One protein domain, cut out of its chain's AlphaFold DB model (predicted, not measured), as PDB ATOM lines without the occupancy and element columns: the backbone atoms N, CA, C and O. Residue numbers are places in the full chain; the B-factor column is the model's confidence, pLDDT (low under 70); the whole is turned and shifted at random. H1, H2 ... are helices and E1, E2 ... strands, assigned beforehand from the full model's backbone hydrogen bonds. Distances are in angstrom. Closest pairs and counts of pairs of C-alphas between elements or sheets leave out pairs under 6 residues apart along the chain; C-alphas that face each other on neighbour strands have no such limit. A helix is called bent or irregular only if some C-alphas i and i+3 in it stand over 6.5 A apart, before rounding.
ATOM      1  N   THR A 492      24.658  47.562  53.991       75.88
ATOM      2  CA  THR A 492      23.921  47.961  55.191       75.88
ATOM      3  C   THR A 492      23.382  46.718  55.881       75.88
ATOM      4  O   THR A 492      23.002  45.753  55.223       75.88
ATOM      5  N   GLY A 493      23.363  46.728  57.212       75.00
ATOM      6  CA  GLY A 493      22.890  45.604  58.015       75.00
ATOM      7  C   GLY A 493      21.682  45.979  58.861       75.00
ATOM      8  O   GLY A 493      21.555  47.119  59.314       75.00
ATOM      9  N   ASN A 494      20.805  45.009  59.095       77.31
ATOM     10  CA  ASN A 494      19.758  45.072  60.110       77.31
ATOM     11  C   ASN A 494      19.602  43.697  60.796       77.31
ATOM     12  O   ASN A 494      20.402  42.788  60.573       77.31
ATOM     13  N   LEU A 495      18.573  43.530  61.638       72.19
ATOM     14  CA  LEU A 495      18.271  42.257  62.321       72.19
ATOM     15  C   LEU A 495      18.009  41.078  61.358       72.19
ATOM     16  O   LEU A 495      18.023  39.927  61.784       72.19
ATOM     17  N   PHE A 496      17.787  41.365  60.075       75.81
ATOM     18  CA  PHE A 496      17.466  40.426  59.003       75.81
ATOM     19  C   PHE A 496      18.600  40.305  57.975       75.81
ATOM     20  O   PHE A 496      18.356  39.953  56.826       75.81
ATOM     21  N   GLY A 497      19.841  40.612  58.362       82.81
ATOM     22  CA  GLY A 497      21.025  40.372  57.541       82.81
ATOM     23  C   GLY A 497      21.547  41.587  56.776       82.81
ATOM     24  O   GLY A 497      21.184  42.738  57.022       82.81
ATOM     25  N   GLU A 498      22.476  41.291  55.874       89.56
ATOM     26  CA  GLU A 498      23.227  42.251  55.076       89.56
ATOM     27  C   GLU A 498      22.576  42.463  53.702       89.56
ATOM     28  O   GLU A 498      22.237  41.508  52.999       89.56
ATOM     29  N   PHE A 499      22.423  43.721  53.288       90.62
ATOM     30  CA  PHE A 499      21.864  44.079  51.985       90.62
ATOM     31  C   PHE A 499      22.570  45.267  51.338       90.62
ATOM     32  O   PHE A 499      23.214  46.088  51.991       90.62
ATOM     33  N   LEU A 500      22.387  45.365  50.028       90.00
ATOM     34  CA  LEU A 500      22.835  46.456  49.180       90.00
ATOM     35  C   LEU A 500      21.610  47.237  48.710       90.00
ATOM     36  O   LEU A 500      20.607  46.644  48.313       90.00
ATOM     37  N   GLU A 501      21.680  48.564  48.764       89.44
ATOM     38  CA  GLU A 501      20.577  49.431  48.352       89.44
ATOM     39  C   GLU A 501      20.824  49.994  46.947       89.44
ATOM     40  O   GLU A 501      21.863  50.603  46.685       89.44
ATOM     41  N   VAL A 502      19.847  49.831  46.052       88.81
ATOM     42  CA  VAL A 502      19.861  50.426  44.708       88.81
ATOM     43  C   VAL A 502      18.647  51.331  44.541       88.81
ATOM     44  O   VAL A 502      17.517  50.927  44.802       88.81
ATOM     45  N   SER A 503      18.874  52.574  44.112       86.56
ATOM     46  CA  SER A 503      17.814  53.566  43.890       86.56
ATOM     47  C   SER A 503      17.397  53.614  42.419       86.56
ATOM     48  O   SER A 503      18.250  53.722  41.540       86.56
ATOM     49  N   THR A 504      16.087  53.586  42.175       88.25
ATOM     50  CA  THR A 504      15.440  53.630  40.850       88.25
ATOM     51  C   THR A 504      14.279  54.631  40.850       88.25
ATOM     52  O   THR A 504      13.894  55.128  41.912       88.25
ATOM     53  N   SER A 505      13.688  54.914  39.687       86.75
ATOM     54  CA  SER A 505      12.476  55.740  39.565       86.75
ATOM     55  C   SER A 505      11.261  55.141  40.286       86.75
ATOM     56  O   SER A 505      10.379  55.880  40.721       86.75
ATOM     57  N   VAL A 506      11.232  53.818  40.482       88.62
ATOM     58  CA  VAL A 506      10.149  53.095  41.175       88.62
ATOM     59  C   VAL A 506      10.424  52.851  42.661       88.62
ATOM     60  O   VAL A 506       9.669  52.149  43.330       88.62
ATOM     61  N   GLY A 507      11.494  53.446  43.192       89.12
ATOM     62  CA  GLY A 507      11.866  53.370  44.598       89.12
ATOM     63  C   GLY A 507      13.221  52.713  44.830       89.12
ATOM     64  O   GLY A 507      14.045  52.548  43.926       89.12
ATOM     65  N   LYS A 508      13.471  52.371  46.092       91.06
ATOM     66  CA  LYS A 508      14.705  51.723  46.536       91.06
ATOM     67  C   LYS A 508      14.495  50.219  46.612       91.06
ATOM     68  O   LYS A 508      13.478  49.777  47.140       91.06
ATOM     69  N   PHE A 509      15.461  49.462  46.118       91.62
ATOM     70  CA  PHE A 509      15.508  48.013  46.247       91.62
ATOM     71  C   PHE A 509      16.579  47.624  47.258       91.62
ATOM     72  O   PHE A 509      17.699  48.133  47.197       91.62
ATOM     73  N   GLN A 510      16.234  46.703  48.157       92.38
ATOM     74  CA  GLN A 510      17.185  46.042  49.044       92.38
ATOM     75  C   GLN A 510      17.515  44.672  48.462       92.38
ATOM     76  O   GLN A 510      16.651  43.804  48.380       92.38
ATOM     77  N   ILE A 511      18.759  44.497  48.028       91.75
ATOM     78  CA  ILE A 511      19.246  43.261  47.426       91.75
ATOM     79  C   ILE A 511      20.090  42.526  48.470       91.75
ATOM     80  O   ILE A 511      21.021  43.133  49.004       91.75
ATOM     81  N   PRO A 512      19.807  41.247  48.770       92.25
ATOM     82  CA  PRO A 512      20.629  40.455  49.680       92.25
ATOM     83  C   PRO A 512      22.104  40.499  49.270       92.25
ATOM     84  O   PRO A 512      22.432  40.261  48.104       92.25
ATOM     85  N   ALA A 513      23.006  40.790  50.209       90.12
ATOM     86  CA  ALA A 513      24.431  40.913  49.900       90.12
ATOM     87  C   ALA A 513      25.017  39.601  49.342       90.12
ATOM     88  O   ALA A 513      25.910  39.627  48.494       90.12
ATOM     89  N   GLU A 514      24.479  38.451  49.763       89.88
ATOM     90  CA  GLU A 514      24.861  37.118  49.277       89.88
ATOM     91  C   GLU A 514      24.581  36.930  47.791       89.88
ATOM     92  O   GLU A 514      25.340  36.237  47.125       89.88
ATOM     93  N   TRP A 515      23.532  37.558  47.253       90.44
ATOM     94  CA  TRP A 515      23.253  37.455  45.825       90.44
ATOM     95  C   TRP A 515      24.322  38.172  45.003       90.44
ATOM     96  O   TRP A 515      24.609  37.780  43.884       90.44
ATOM     97  N   VAL A 516      24.966  39.211  45.523       87.38
ATOM     98  CA  VAL A 516      25.991  39.926  44.746       87.38
ATOM     99  C   VAL A 516      27.357  39.247  44.841       87.38
ATOM    100  O   VAL A 516      28.138  39.303  43.886       87.38
ATOM    101  N   LYS A 517      27.641  38.552  45.950       80.94
ATOM    102  CA  LYS A 517      28.845  37.717  46.084       80.94
ATOM    103  C   LYS A 517      28.873  36.688  44.950       80.94
ATOM    104  O   LYS A 517      27.857  36.087  44.630       80.94
ATOM    105  N   GLU A 518      30.024  36.548  44.293       73.69
ATOM    106  CA  GLU A 518      30.246  35.592  43.189       73.69
ATOM    107  C   GLU A 518      29.293  35.733  41.978       73.69
ATOM    108  O   GLU A 518      29.333  34.920  41.059       73.69
ATOM    109  N   GLY A 519      28.468  36.787  41.923       80.06
ATOM    110  CA  GLY A 519      27.530  37.021  40.825       80.06
ATOM    111  C   GLY A 519      26.275  36.142  40.833       80.06
ATOM    112  O   GLY A 519      25.660  35.991  39.779       80.06
ATOM    113  N   PHE A 520      25.837  35.604  41.979       79.00
ATOM    114  CA  PHE A 520      24.581  34.832  42.075       79.00
ATOM    115  C   PHE A 520      23.354  35.585  41.530       79.00
ATOM    116  O   PHE A 520      22.511  35.007  40.847       79.00
ATOM    117  N   MET A 521      23.266  36.890  41.785       84.25
ATOM    118  CA  MET A 521      22.216  37.777  41.294       84.25
ATOM    119  C   MET A 521      22.223  37.810  39.775       84.25
ATOM    120  O   MET A 521      21.166  37.825  39.150       84.25
ATOM    121  N   LEU A 522      23.426  37.814  39.196       78.75
ATOM    122  CA  LEU A 522      23.622  37.892  37.759       78.75
ATOM    123  C   LEU A 522      23.153  36.628  37.058       78.75
ATOM    124  O   LEU A 522      22.453  36.706  36.049       78.75
ATOM    125  N   ASN A 523      23.538  35.486  37.614       82.44
ATOM    126  CA  ASN A 523      23.455  34.214  36.915       82.44
ATOM    127  C   ASN A 523      22.201  33.407  37.277       82.44
ATOM    128  O   ASN A 523      21.674  32.707  36.422       82.44
ATOM    129  N   GLU A 524      21.699  33.523  38.512       87.75
ATOM    130  CA  GLU A 524      20.656  32.631  39.044       87.75
ATOM    131  C   GLU A 524      19.416  33.389  39.536       87.75
ATOM    132  O   GLU A 524      18.295  33.089  39.119       87.75
ATOM    133  N   ALA A 525      19.582  34.388  40.413       90.81
ATOM    134  CA  ALA A 525      18.436  34.993  41.097       90.81
ATOM    135  C   ALA A 525      17.601  35.903  40.181       90.81
ATOM    136  O   ALA A 525      16.377  35.780  40.163       90.81
ATOM    137  N   ALA A 526      18.226  36.791  39.394       89.69
ATOM    138  CA  ALA A 526      17.483  37.723  38.541       89.69
ATOM    139  C   ALA A 526      16.608  37.021  37.479       89.69
ATOM    140  O   ALA A 526      15.425  37.367  37.403       89.69
ATOM    141  N   PRO A 527      17.104  36.022  36.711       86.50
ATOM    142  CA  PRO A 527      16.272  35.307  35.739       86.50
ATOM    143  C   PRO A 527      15.091  34.574  36.387       86.50
ATOM    144  O   PRO A 527      13.970  34.643  35.884       86.50
ATOM    145  N   LEU A 528      15.319  33.918  37.532       91.44
ATOM    146  CA  LEU A 528      14.277  33.181  38.249       91.44
ATOM    147  C   LEU A 528      13.198  34.116  38.811       91.44
ATOM    148  O   LEU A 528      12.008  33.833  38.704       91.44
ATOM    149  N   ILE A 529      13.599  35.253  39.382       92.31
ATOM    150  CA  ILE A 529      12.669  36.270  39.892       92.31
ATOM    151  C   ILE A 529      11.833  36.855  38.759       92.31
ATOM    152  O   ILE A 529      10.631  37.052  38.926       92.31
ATOM    153  N   GLU A 530      12.447  37.110  37.607       87.19
ATOM    154  CA  GLU A 530      11.735  37.612  36.440       87.19
ATOM    155  C   GLU A 530      10.688  36.610  35.935       87.19
ATOM    156  O   GLU A 530       9.544  36.995  35.692       87.19
ATOM    157  N   GLU A 531      11.048  35.328  35.827       89.56
ATOM    158  CA  GLU A 531      10.126  34.251  35.450       89.56
ATOM    159  C   GLU A 531       8.931  34.177  36.413       89.56
ATOM    160  O   GLU A 531       7.773  34.200  35.984       89.56
ATOM    161  N   MET A 532       9.203  34.134  37.719       94.06
ATOM    162  CA  MET A 532       8.172  34.022  38.750       94.06
ATOM    163  C   MET A 532       7.259  35.252  38.777       94.06
ATOM    164  O   MET A 532       6.037  35.109  38.819       94.06
ATOM    165  N   ALA A 533       7.821  36.458  38.658       90.56
ATOM    166  CA  ALA A 533       7.042  37.690  38.603       90.56
ATOM    167  C   ALA A 533       6.185  37.774  37.330       90.56
ATOM    168  O   ALA A 533       5.025  38.178  37.397       90.56
ATOM    169  N   LYS A 534       6.720  37.363  36.169       86.44
ATOM    170  CA  LYS A 534       5.975  37.321  34.898       86.44
ATOM    171  C   LYS A 534       4.757  36.406  34.994       86.44
ATOM    172  O   LYS A 534       3.684  36.771  34.522       86.44
ATOM    173  N   ASN A 535       4.931  35.254  35.632       90.56
ATOM    174  CA  ASN A 535       3.887  34.259  35.838       90.56
ATOM    175  C   ASN A 535       3.049  34.505  37.110       90.56
ATOM    176  O   ASN A 535       2.180  33.700  37.422       90.56
ATOM    177  N   GLN A 536       3.293  35.613  37.823       91.56
ATOM    178  CA  GLN A 536       2.557  36.039  39.020       91.56
ATOM    179  C   GLN A 536       2.518  34.994  40.150       91.56
ATOM    180  O   GLN A 536       1.507  34.861  40.837       91.56
ATOM    181  N   TYR A 537       3.624  34.279  40.366       95.62
ATOM    182  CA  TYR A 537       3.757  33.355  41.495       95.62
ATOM    183  C   TYR A 537       3.541  34.101  42.816       95.62
ATOM    184  O   TYR A 537       4.031  35.225  42.987       95.62
ATOM    185  N   SER A 538       2.845  33.464  43.758       96.75
ATOM    186  CA  SER A 538       2.699  33.990  45.116       96.75
ATOM    187  C   SER A 538       4.059  34.096  45.814       96.75
ATOM    188  O   SER A 538       5.045  33.470  45.413       96.75
ATOM    189  N   VAL A 539       4.125  34.908  46.871       97.06
ATOM    190  CA  VAL A 539       5.361  35.093  47.642       97.06
ATOM    191  C   VAL A 539       5.838  33.757  48.223       97.06
ATOM    192  O   VAL A 539       7.007  33.424  48.068       97.06
ATOM    193  N   ASP A 540       4.945  32.937  48.780       97.25
ATOM    194  CA  ASP A 540       5.302  31.638  49.369       97.25
ATOM    195  C   ASP A 540       5.873  30.644  48.344       97.25
ATOM    196  O   ASP A 540       6.876  29.965  48.604       97.25
ATOM    197  N   GLU A 541       5.281  30.577  47.148       97.31
ATOM    198  CA  GLU A 541       5.789  29.731  46.063       97.31
ATOM    199  C   GLU A 541       7.169  30.202  45.592       97.31
ATOM    200  O   GLU A 541       8.076  29.386  45.389       97.31
ATOM    201  N   ALA A 542       7.350  31.518  45.454       96.50
ATOM    202  CA  ALA A 542       8.619  32.101  45.048       96.50
ATOM    203  C   ALA A 542       9.718  31.854  46.085       96.50
ATOM    204  O   ALA A 542      10.820  31.431  45.735       96.50
ATOM    205  N   MET A 543       9.403  32.032  47.369       97.69
ATOM    206  CA  MET A 543      10.317  31.748  48.472       97.69
ATOM    207  C   MET A 543      10.709  30.268  48.508       97.69
ATOM    208  O   MET A 543      11.885  29.950  48.670       97.69
ATOM    209  N   THR A 544       9.768  29.353  48.265       97.31
ATOM    210  CA  THR A 544      10.059  27.912  48.176       97.31
ATOM    211  C   THR A 544      11.030  27.602  47.032       97.31
ATOM    212  O   THR A 544      12.017  26.887  47.217       97.31
ATOM    213  N   ARG A 545      10.808  28.179  45.845       96.81
ATOM    214  CA  ARG A 545      11.696  27.995  44.684       96.81
ATOM    215  C   ARG A 545      13.092  28.569  44.908       96.81
ATOM    216  O   ARG A 545      14.079  27.895  44.615       96.81
ATOM    217  N   LEU A 546      13.181  29.782  45.449       95.56
ATOM    218  CA  LEU A 546      14.450  30.433  45.782       95.56
ATOM    219  C   LEU A 546      15.219  29.631  46.845       95.56
ATOM    220  O   LEU A 546      16.428  29.443  46.712       95.56
ATOM    221  N   GLN A 547      14.529  29.080  47.848       95.25
ATOM    222  CA  GLN A 547      15.135  28.202  48.852       95.25
ATOM    223  C   GLN A 547      15.700  26.919  48.228       95.25
ATOM    224  O   GLN A 547      16.837  26.555  48.528       95.25
ATOM    225  N   ASN A 548      14.953  26.270  47.327       94.62
ATOM    226  CA  ASN A 548      15.395  25.057  46.623       94.62
ATOM    227  C   ASN A 548      16.617  25.302  45.724       94.62
ATOM    228  O   ASN A 548      17.400  24.389  45.476       94.62
ATOM    229  N   LYS A 549      16.793  26.538  45.250       93.00
ATOM    230  CA  LYS A 549      17.961  26.986  44.481       93.00
ATOM    231  C   LYS A 549      19.134  27.448  45.354       93.00
ATOM    232  O   LYS A 549      20.141  27.889  44.816       93.00
ATOM    233  N   GLY A 550      19.017  27.360  46.681       92.50
ATOM    234  CA  GLY A 550      20.061  27.797  47.610       92.50
ATOM    235  C   GLY A 550      20.227  29.318  47.687       92.50
ATOM    236  O   GLY A 550      21.252  29.795  48.162       92.50
ATOM    237  N   LEU A 551      19.232  30.088  47.236       92.94
ATOM    238  CA  LEU A 551      19.276  31.555  47.196       92.94
ATOM    239  C   LEU A 551      18.761  32.208  48.488       92.94
ATOM    240  O   LEU A 551      18.734  33.434  48.582       92.94
ATOM    241  N   ILE A 552      18.346  31.412  49.477       94.06
ATOM    242  CA  ILE A 552      17.811  31.893  50.752       94.06
ATOM    243  C   ILE A 552      18.604  31.307  51.910       94.06
ATOM    244  O   ILE A 552      18.744  30.089  52.048       94.06
ATOM    245  N   PHE A 553      19.044  32.200  52.789       89.81
ATOM    246  CA  PHE A 553      19.695  31.886  54.049       89.81
ATOM    247  C   PHE A 553      18.813  32.323  55.219       89.81
ATOM    248  O   PHE A 553      17.999  33.241  55.116       89.81
ATOM    249  N   LYS A 554      19.003  31.685  56.382       87.81
ATOM    250  CA  LYS A 554      18.192  31.946  57.582       87.81
ATOM    251  C   LYS A 554      18.146  33.430  57.957       87.81
ATOM    252  O   LYS A 554      17.102  33.910  58.383       87.81
ATOM    253  N   TYR A 555      19.267  34.133  57.812       88.62
ATOM    254  CA  TYR A 555      19.362  35.536  58.188       88.62
ATOM    255  C   TYR A 555      18.776  36.469  57.128       88.62
ATOM    256  O   TYR A 555      18.154  37.430  57.536       88.62
ATOM    257  N   ASN A 556      18.878  36.178  55.824       90.88
ATOM    258  CA  ASN A 556      18.443  37.094  54.757       90.88
ATOM    259  C   ASN A 556      17.041  36.808  54.184       90.88
ATOM    260  O   ASN A 556      16.591  37.524  53.288       90.88
ATOM    261  N   LYS A 557      16.333  35.797  54.710       94.19
ATOM    262  CA  LYS A 557      15.000  35.384  54.246       94.19
ATOM    263  C   LYS A 557      14.030  36.559  54.090       94.19
ATOM    264  O   LYS A 557      13.398  36.675  53.047       94.19
ATOM    265  N   GLN A 558      13.957  37.454  55.077       94.44
ATOM    266  CA  GLN A 558      13.041  38.597  55.018       94.44
ATOM    267  C   GLN A 558      13.420  39.602  53.920       94.44
ATOM    268  O   GLN A 558      12.541  40.171  53.281       94.44
ATOM    269  N   ILE A 559      14.718  39.819  53.676       94.50
ATOM    270  CA  ILE A 559      15.185  40.712  52.603       94.50
ATOM    271  C   ILE A 559      14.760  40.142  51.246       94.50
ATOM    272  O   ILE A 559      14.222  40.873  50.419       94.50
ATOM    273  N   VAL A 560      14.954  38.836  51.040       95.19
ATOM    274  CA  VAL A 560      14.546  38.137  49.812       95.19
ATOM    275  C   VAL A 560      13.033  38.234  49.596       95.19
ATOM    276  O   VAL A 560      12.584  38.565  48.499       95.19
ATOM    277  N   GLU A 561      12.254  37.990  50.650       96.25
ATOM    278  CA  GLU A 561      10.792  38.063  50.621       96.25
ATOM    279  C   GLU A 561      10.299  39.464  50.253       96.25
ATOM    280  O   GLU A 561       9.464  39.620  49.359       96.25
ATOM    281  N   ASN A 562      10.864  40.491  50.892       95.31
ATOM    282  CA  ASN A 562      10.539  41.889  50.625       95.31
ATOM    283  C   ASN A 562      10.908  42.275  49.188       95.31
ATOM    284  O   ASN A 562      10.117  42.928  48.507       95.31
ATOM    285  N   PHE A 563      12.079  41.844  48.712       94.56
ATOM    286  CA  PHE A 563      12.531  42.100  47.349       94.56
ATOM    287  C   PHE A 563      11.570  41.503  46.316       94.56
ATOM    288  O   PHE A 563      11.106  42.207  45.418       94.56
ATOM    289  N   TYR A 564      11.218  40.218  46.455       95.31
ATOM    290  CA  TYR A 564      10.279  39.575  45.535       95.31
ATOM    291  C   TYR A 564       8.881  40.201  45.619       95.31
ATOM    292  O   TYR A 564       8.274  40.487  44.587       95.31
ATOM    293  N   SER A 565       8.400  40.491  46.831       95.69
ATOM    294  CA  SER A 565       7.109  41.154  47.051       95.69
ATOM    295  C   SER A 565       7.045  42.513  46.357       95.69
ATOM    296  O   SER A 565       6.051  42.821  45.704       95.69
ATOM    297  N   GLN A 566       8.122  43.301  46.420       95.06
ATOM    298  CA  GLN A 566       8.221  44.583  45.726       95.06
ATOM    299  C   GLN A 566       8.169  44.412  44.200       95.06
ATOM    300  O   GLN A 566       7.450  45.145  43.523       95.06
ATOM    301  N   ILE A 567       8.887  43.431  43.643       92.88
ATOM    302  CA  ILE A 567       8.864  43.137  42.199       92.88
ATOM    303  C   ILE A 567       7.467  42.678  41.741       92.88
ATOM    304  O   ILE A 567       6.989  43.102  40.682       92.88
ATOM    305  N   LEU A 568       6.798  41.838  42.536       93.62
ATOM    306  CA  LEU A 568       5.439  41.369  42.268       93.62
ATOM    307  C   LEU A 568       4.422  42.514  42.353       93.62
ATOM    308  O   LEU A 568       3.540  42.619  41.503       93.62
ATOM    309  N   GLU A 569       4.564  43.409  43.328       92.88
ATOM    310  CA  GLU A 569       3.704  44.585  43.469       92.88
ATOM    311  C   GLU A 569       3.869  45.546  42.287       92.88
ATOM    312  O   GLU A 569       2.886  45.968  41.679       92.88
ATOM    313  N   LEU A 570       5.108  45.807  41.856       91.06
ATOM    314  CA  LEU A 570       5.356  46.569  40.633       91.06
ATOM    315  C   LEU A 570       4.711  45.902  39.411       91.06
ATOM    316  O   LEU A 570       4.233  46.603  38.520       91.06
ATOM    317  N   LYS A 571       4.657  44.564  39.358       88.81
ATOM    318  CA  LYS A 571       3.968  43.846  38.277       88.81
ATOM    319  C   LYS A 571       2.464  44.074  38.310       88.81
ATOM    320  O   LYS A 571       1.902  44.389  37.265       88.81
ATOM    321  N   LYS A 572       1.837  43.992  39.484       88.50
ATOM    322  CA  LYS A 572       0.404  44.283  39.669       88.50
ATOM    323  C   LYS A 572       0.053  45.727  39.306       88.50
ATOM    324  O   LYS A 572      -0.997  45.977  38.727       88.50
ATOM    325  N   GLN A 573       0.959  46.667  39.573       87.69
ATOM    326  CA  GLN A 573       0.809  48.081  39.214       87.69
ATOM    327  C   GLN A 573       1.120  48.393  37.740       87.69
ATOM    328  O   GLN A 573       1.111  49.564  37.362       87.69
ATOM    329  N   ASN A 574       1.437  47.391  36.908       82.69
ATOM    330  CA  ASN A 574       1.936  47.575  35.538       82.69
ATOM    331  C   ASN A 574       3.186  48.474  35.443       82.69
ATOM    332  O   ASN A 574       3.419  49.133  34.438       82.69
ATOM    333  N   LYS A 575       4.009  48.500  36.493       82.56
ATOM    334  CA  LYS A 575       5.300  49.202  36.541       82.56
ATOM    335  C   LYS A 575       6.492  48.258  36.374       82.56
ATOM    336  O   LYS A 575       7.628  48.718  36.341       82.56
ATOM    337  N   ASN A 576       6.265  46.943  36.320       71.94
ATOM    338  CA  ASN A 576       7.322  45.943  36.165       71.94
ATOM    339  C   ASN A 576       7.396  45.402  34.733       71.94
ATOM    340  O   ASN A 576       6.422  44.843  34.223       71.94
ATOM    341  N   GLY A 577       8.598  45.467  34.158       66.81
ATOM    342  CA  GLY A 577       8.916  44.855  32.868       66.81
ATOM    343  C   GLY A 577      10.390  44.489  32.666       66.81
ATOM    344  O   GLY A 577      10.678  43.674  31.797       66.81
ATOM    345  N   ILE A 578      11.318  45.062  33.447       76.25
ATOM    346  CA  ILE A 578      12.771  44.908  33.230       76.25
ATOM    347  C   ILE A 578      13.625  44.977  34.512       76.25
ATOM    348  O   ILE A 578      14.848  44.884  34.428       76.25
ATOM    349  N   TRP A 579      13.035  45.177  35.699       85.38
ATOM    350  CA  TRP A 579      13.791  45.591  36.894       85.38
ATOM    351  C   TRP A 579      14.804  44.557  37.374       85.38
ATOM    352  O   TRP A 579      15.917  44.929  37.728       85.38
ATOM    353  N   ALA A 580      14.472  43.266  37.317       81.75
ATOM    354  CA  ALA A 580      15.422  42.205  37.651       81.75
ATOM    355  C   ALA A 580      16.658  42.242  36.727       81.75
ATOM    356  O   ALA A 580      17.785  42.235  37.218       81.75
ATOM    357  N   ARG A 581      16.456  42.391  35.406       80.25
ATOM    358  CA  ARG A 581      17.534  42.548  34.404       80.25
ATOM    359  C   ARG A 581      18.323  43.844  34.582       80.25
ATOM    360  O   ARG A 581      19.531  43.870  34.384       80.25
ATOM    361  N   PHE A 582      17.654  44.935  34.937       84.62
ATOM    362  CA  PHE A 582      18.321  46.203  35.217       84.62
ATOM    363  C   PHE A 582      19.229  46.086  36.448       84.62
ATOM    364  O   PHE A 582      20.416  46.397  36.373       84.62
ATOM    365  N   LEU A 583      18.692  45.574  37.559       84.88
ATOM    366  CA  LEU A 583      19.429  45.392  38.809       84.88
ATOM    367  C   LEU A 583      20.596  44.418  38.643       84.88
ATOM    368  O   LEU A 583      21.641  44.637  39.246       84.88
ATOM    369  N   LYS A 584      20.450  43.406  37.775       86.69
ATOM    370  CA  LYS A 584      21.544  42.556  37.295       86.69
ATOM    371  C   LYS A 584      22.747  43.419  36.872       86.69
ATOM    372  O   LYS A 584      23.804  43.368  37.488       86.69
ATOM    373  N   ASN A 585      22.564  44.296  35.886       87.00
ATOM    374  CA  ASN A 585      23.654  45.098  35.319       87.00
ATOM    375  C   ASN A 585      24.333  46.033  36.327       87.00
ATOM    376  O   ASN A 585      25.553  46.201  36.275       87.00
ATOM    377  N   VAL A 586      23.576  46.603  37.270       88.06
ATOM    378  CA  VAL A 586      24.108  47.544  38.271       88.06
ATOM    379  C   VAL A 586      25.260  46.928  39.077       88.06
ATOM    380  O   VAL A 586      26.211  47.631  39.416       88.06
ATOM    381  N   PHE A 587      25.232  45.617  39.324       88.50
ATOM    382  CA  PHE A 587      26.253  44.920  40.111       88.50
ATOM    383  C   PHE A 587      27.451  44.408  39.304       88.50
ATOM    384  O   PHE A 587      28.415  43.919  39.901       88.50
ATOM    385  N   ALA A 588      27.450  44.557  37.976       89.25
ATOM    386  CA  ALA A 588      28.552  44.111  37.124       89.25
ATOM    387  C   ALA A 588      29.942  44.604  37.588       89.25
ATOM    388  O   ALA A 588      30.862  43.782  37.648       89.25
ATOM    389  N   PRO A 589      30.133  45.869  38.021       89.12
ATOM    390  CA  PRO A 589      31.438  46.341  38.485       89.12
ATOM    391  C   PRO A 589      31.978  45.609  39.717       89.12
ATOM    392  O   PRO A 589      33.192  45.527  39.899       89.12
ATOM    393  N   MET A 590      31.097  45.072  40.566       86.69
ATOM    394  CA  MET A 590      31.488  44.372  41.794       86.69
ATOM    395  C   MET A 590      32.002  42.961  41.514       86.69
ATOM    396  O   MET A 590      32.895  42.483  42.212       86.69
ATOM    397  N   VAL A 591      31.473  42.308  40.479       87.69
ATOM    398  CA  VAL A 591      31.847  40.933  40.111       87.69
ATOM    399  C   VAL A 591      32.932  40.875  39.036       87.69
ATOM    400  O   VAL A 591      33.537  39.830  38.820       87.69
ATOM    401  N   ALA A 592      33.194  41.992  38.351       88.88
ATOM    402  CA  ALA A 592      34.086  42.049  37.194       88.88
ATOM    403  C   ALA A 592      35.554  41.721  37.507       88.88
ATOM    404  O   ALA A 592      36.348  41.445  36.600       88.88
TER     405      ALA A 592
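Overview. This is residues 492 to 592 of the 720 residues of the protein "Site-specific DNA-methyltransferase (adenine-specific)" of Acidobacteria bacterium (UniProt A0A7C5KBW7). A small, staggered three-stranded antiparallel sheet makes one wall of a rounded body, with H3 laid slantwise over it. The long, kinked H1 follows E3 directly and grazes the sheet with its first part, residues 513 to 521; H3, H4 and H5 pack on H1 at different parts of its length, while H2 packs on H3 away from the sheet. The printed part has 101 residues, with three named strands followed by five named helices; the sheet's order is E1, E2, E3, and the class is mixed, helices and strands. The whole is compact, with a radius of gyration of the C-alphas of 12.4 A and spans of 30 by 27 by 24 A.

Arrangement. E1, residues 492 to 494, E2, residues 497 to 504, and E3, residues 507 to 512, form a meander, each strand the antiparallel neighbour of the one before. E2 is staggered, pairing with E1 over residues 497 to 499 and with E3 over residues 499 to 504. In the hairpin of E1 and E2, N 492 and O 499 are 2.9 A apart, within hydrogen-bond range; in that of E2 and E3, N 502 and O 509 are 3.0 A apart. H3, residues 557 to 572, is on the sheet at a height of 9.4 A, slantwise to the strands at 34 degrees to E3 on the local plane. The closest C-alphas of E3 and H3 are those of Pro 512 and Ile 559, 6.2 A apart. H1, residues 513 to 534, is the hub and only grazes the sheet, with residues 513 to 521. H1 touches H3 with residues 529 to 534 alone, closest at the C-alphas of Ala 533 and Leu 568, 5.4 A. H4, residues 579 to 586, touches H1 at a shallow tilt of 23 degrees, opposite ways, with the C-alphas of Ala 526 and Ala 580 closest at 5.0 A. H4 only grazes the sheet. H5, residues 588 to 591, touches H1, closest at the C-alphas of Gly 519 and Val 591, 5.9 A. H2, residues 539 to 548, touches H3 at a steep tilt of 50 degrees, closest at the C-alphas of Val 539 and Ser 565, 6.3 A. H2 is not on the sheet. Every O i to N i+4 pair is within hydrogen-bond range in H2, H3 and H4; in H1 it is 10 of 18, and H5 is too short for such a pair.

Along the chain. E2 is 22.0 A long and E3 16.4 A; E1 begins at C-alpha 492 (23.921, 47.961, 55.191). H1 is 24.1 A long and irregular, with C-alphas 518 and 521 8.5 A apart and a kink of 123 degrees near residue 520. H3 is 22.5 A long, from C-alpha 557 (15.000, 35.384, 54.246), and H2 14.2 A. H5 ends at C-alpha 591 (31.847, 40.933, 40.111).

Size, cuts and confidence. The C-alphas farthest apart, those of Gln 573 and Ala 592, are 33.9 A apart. The printed part has no cut, and no link is long. The mean pLDDT of the printed part is 88.6, with residue 577 alone under 70.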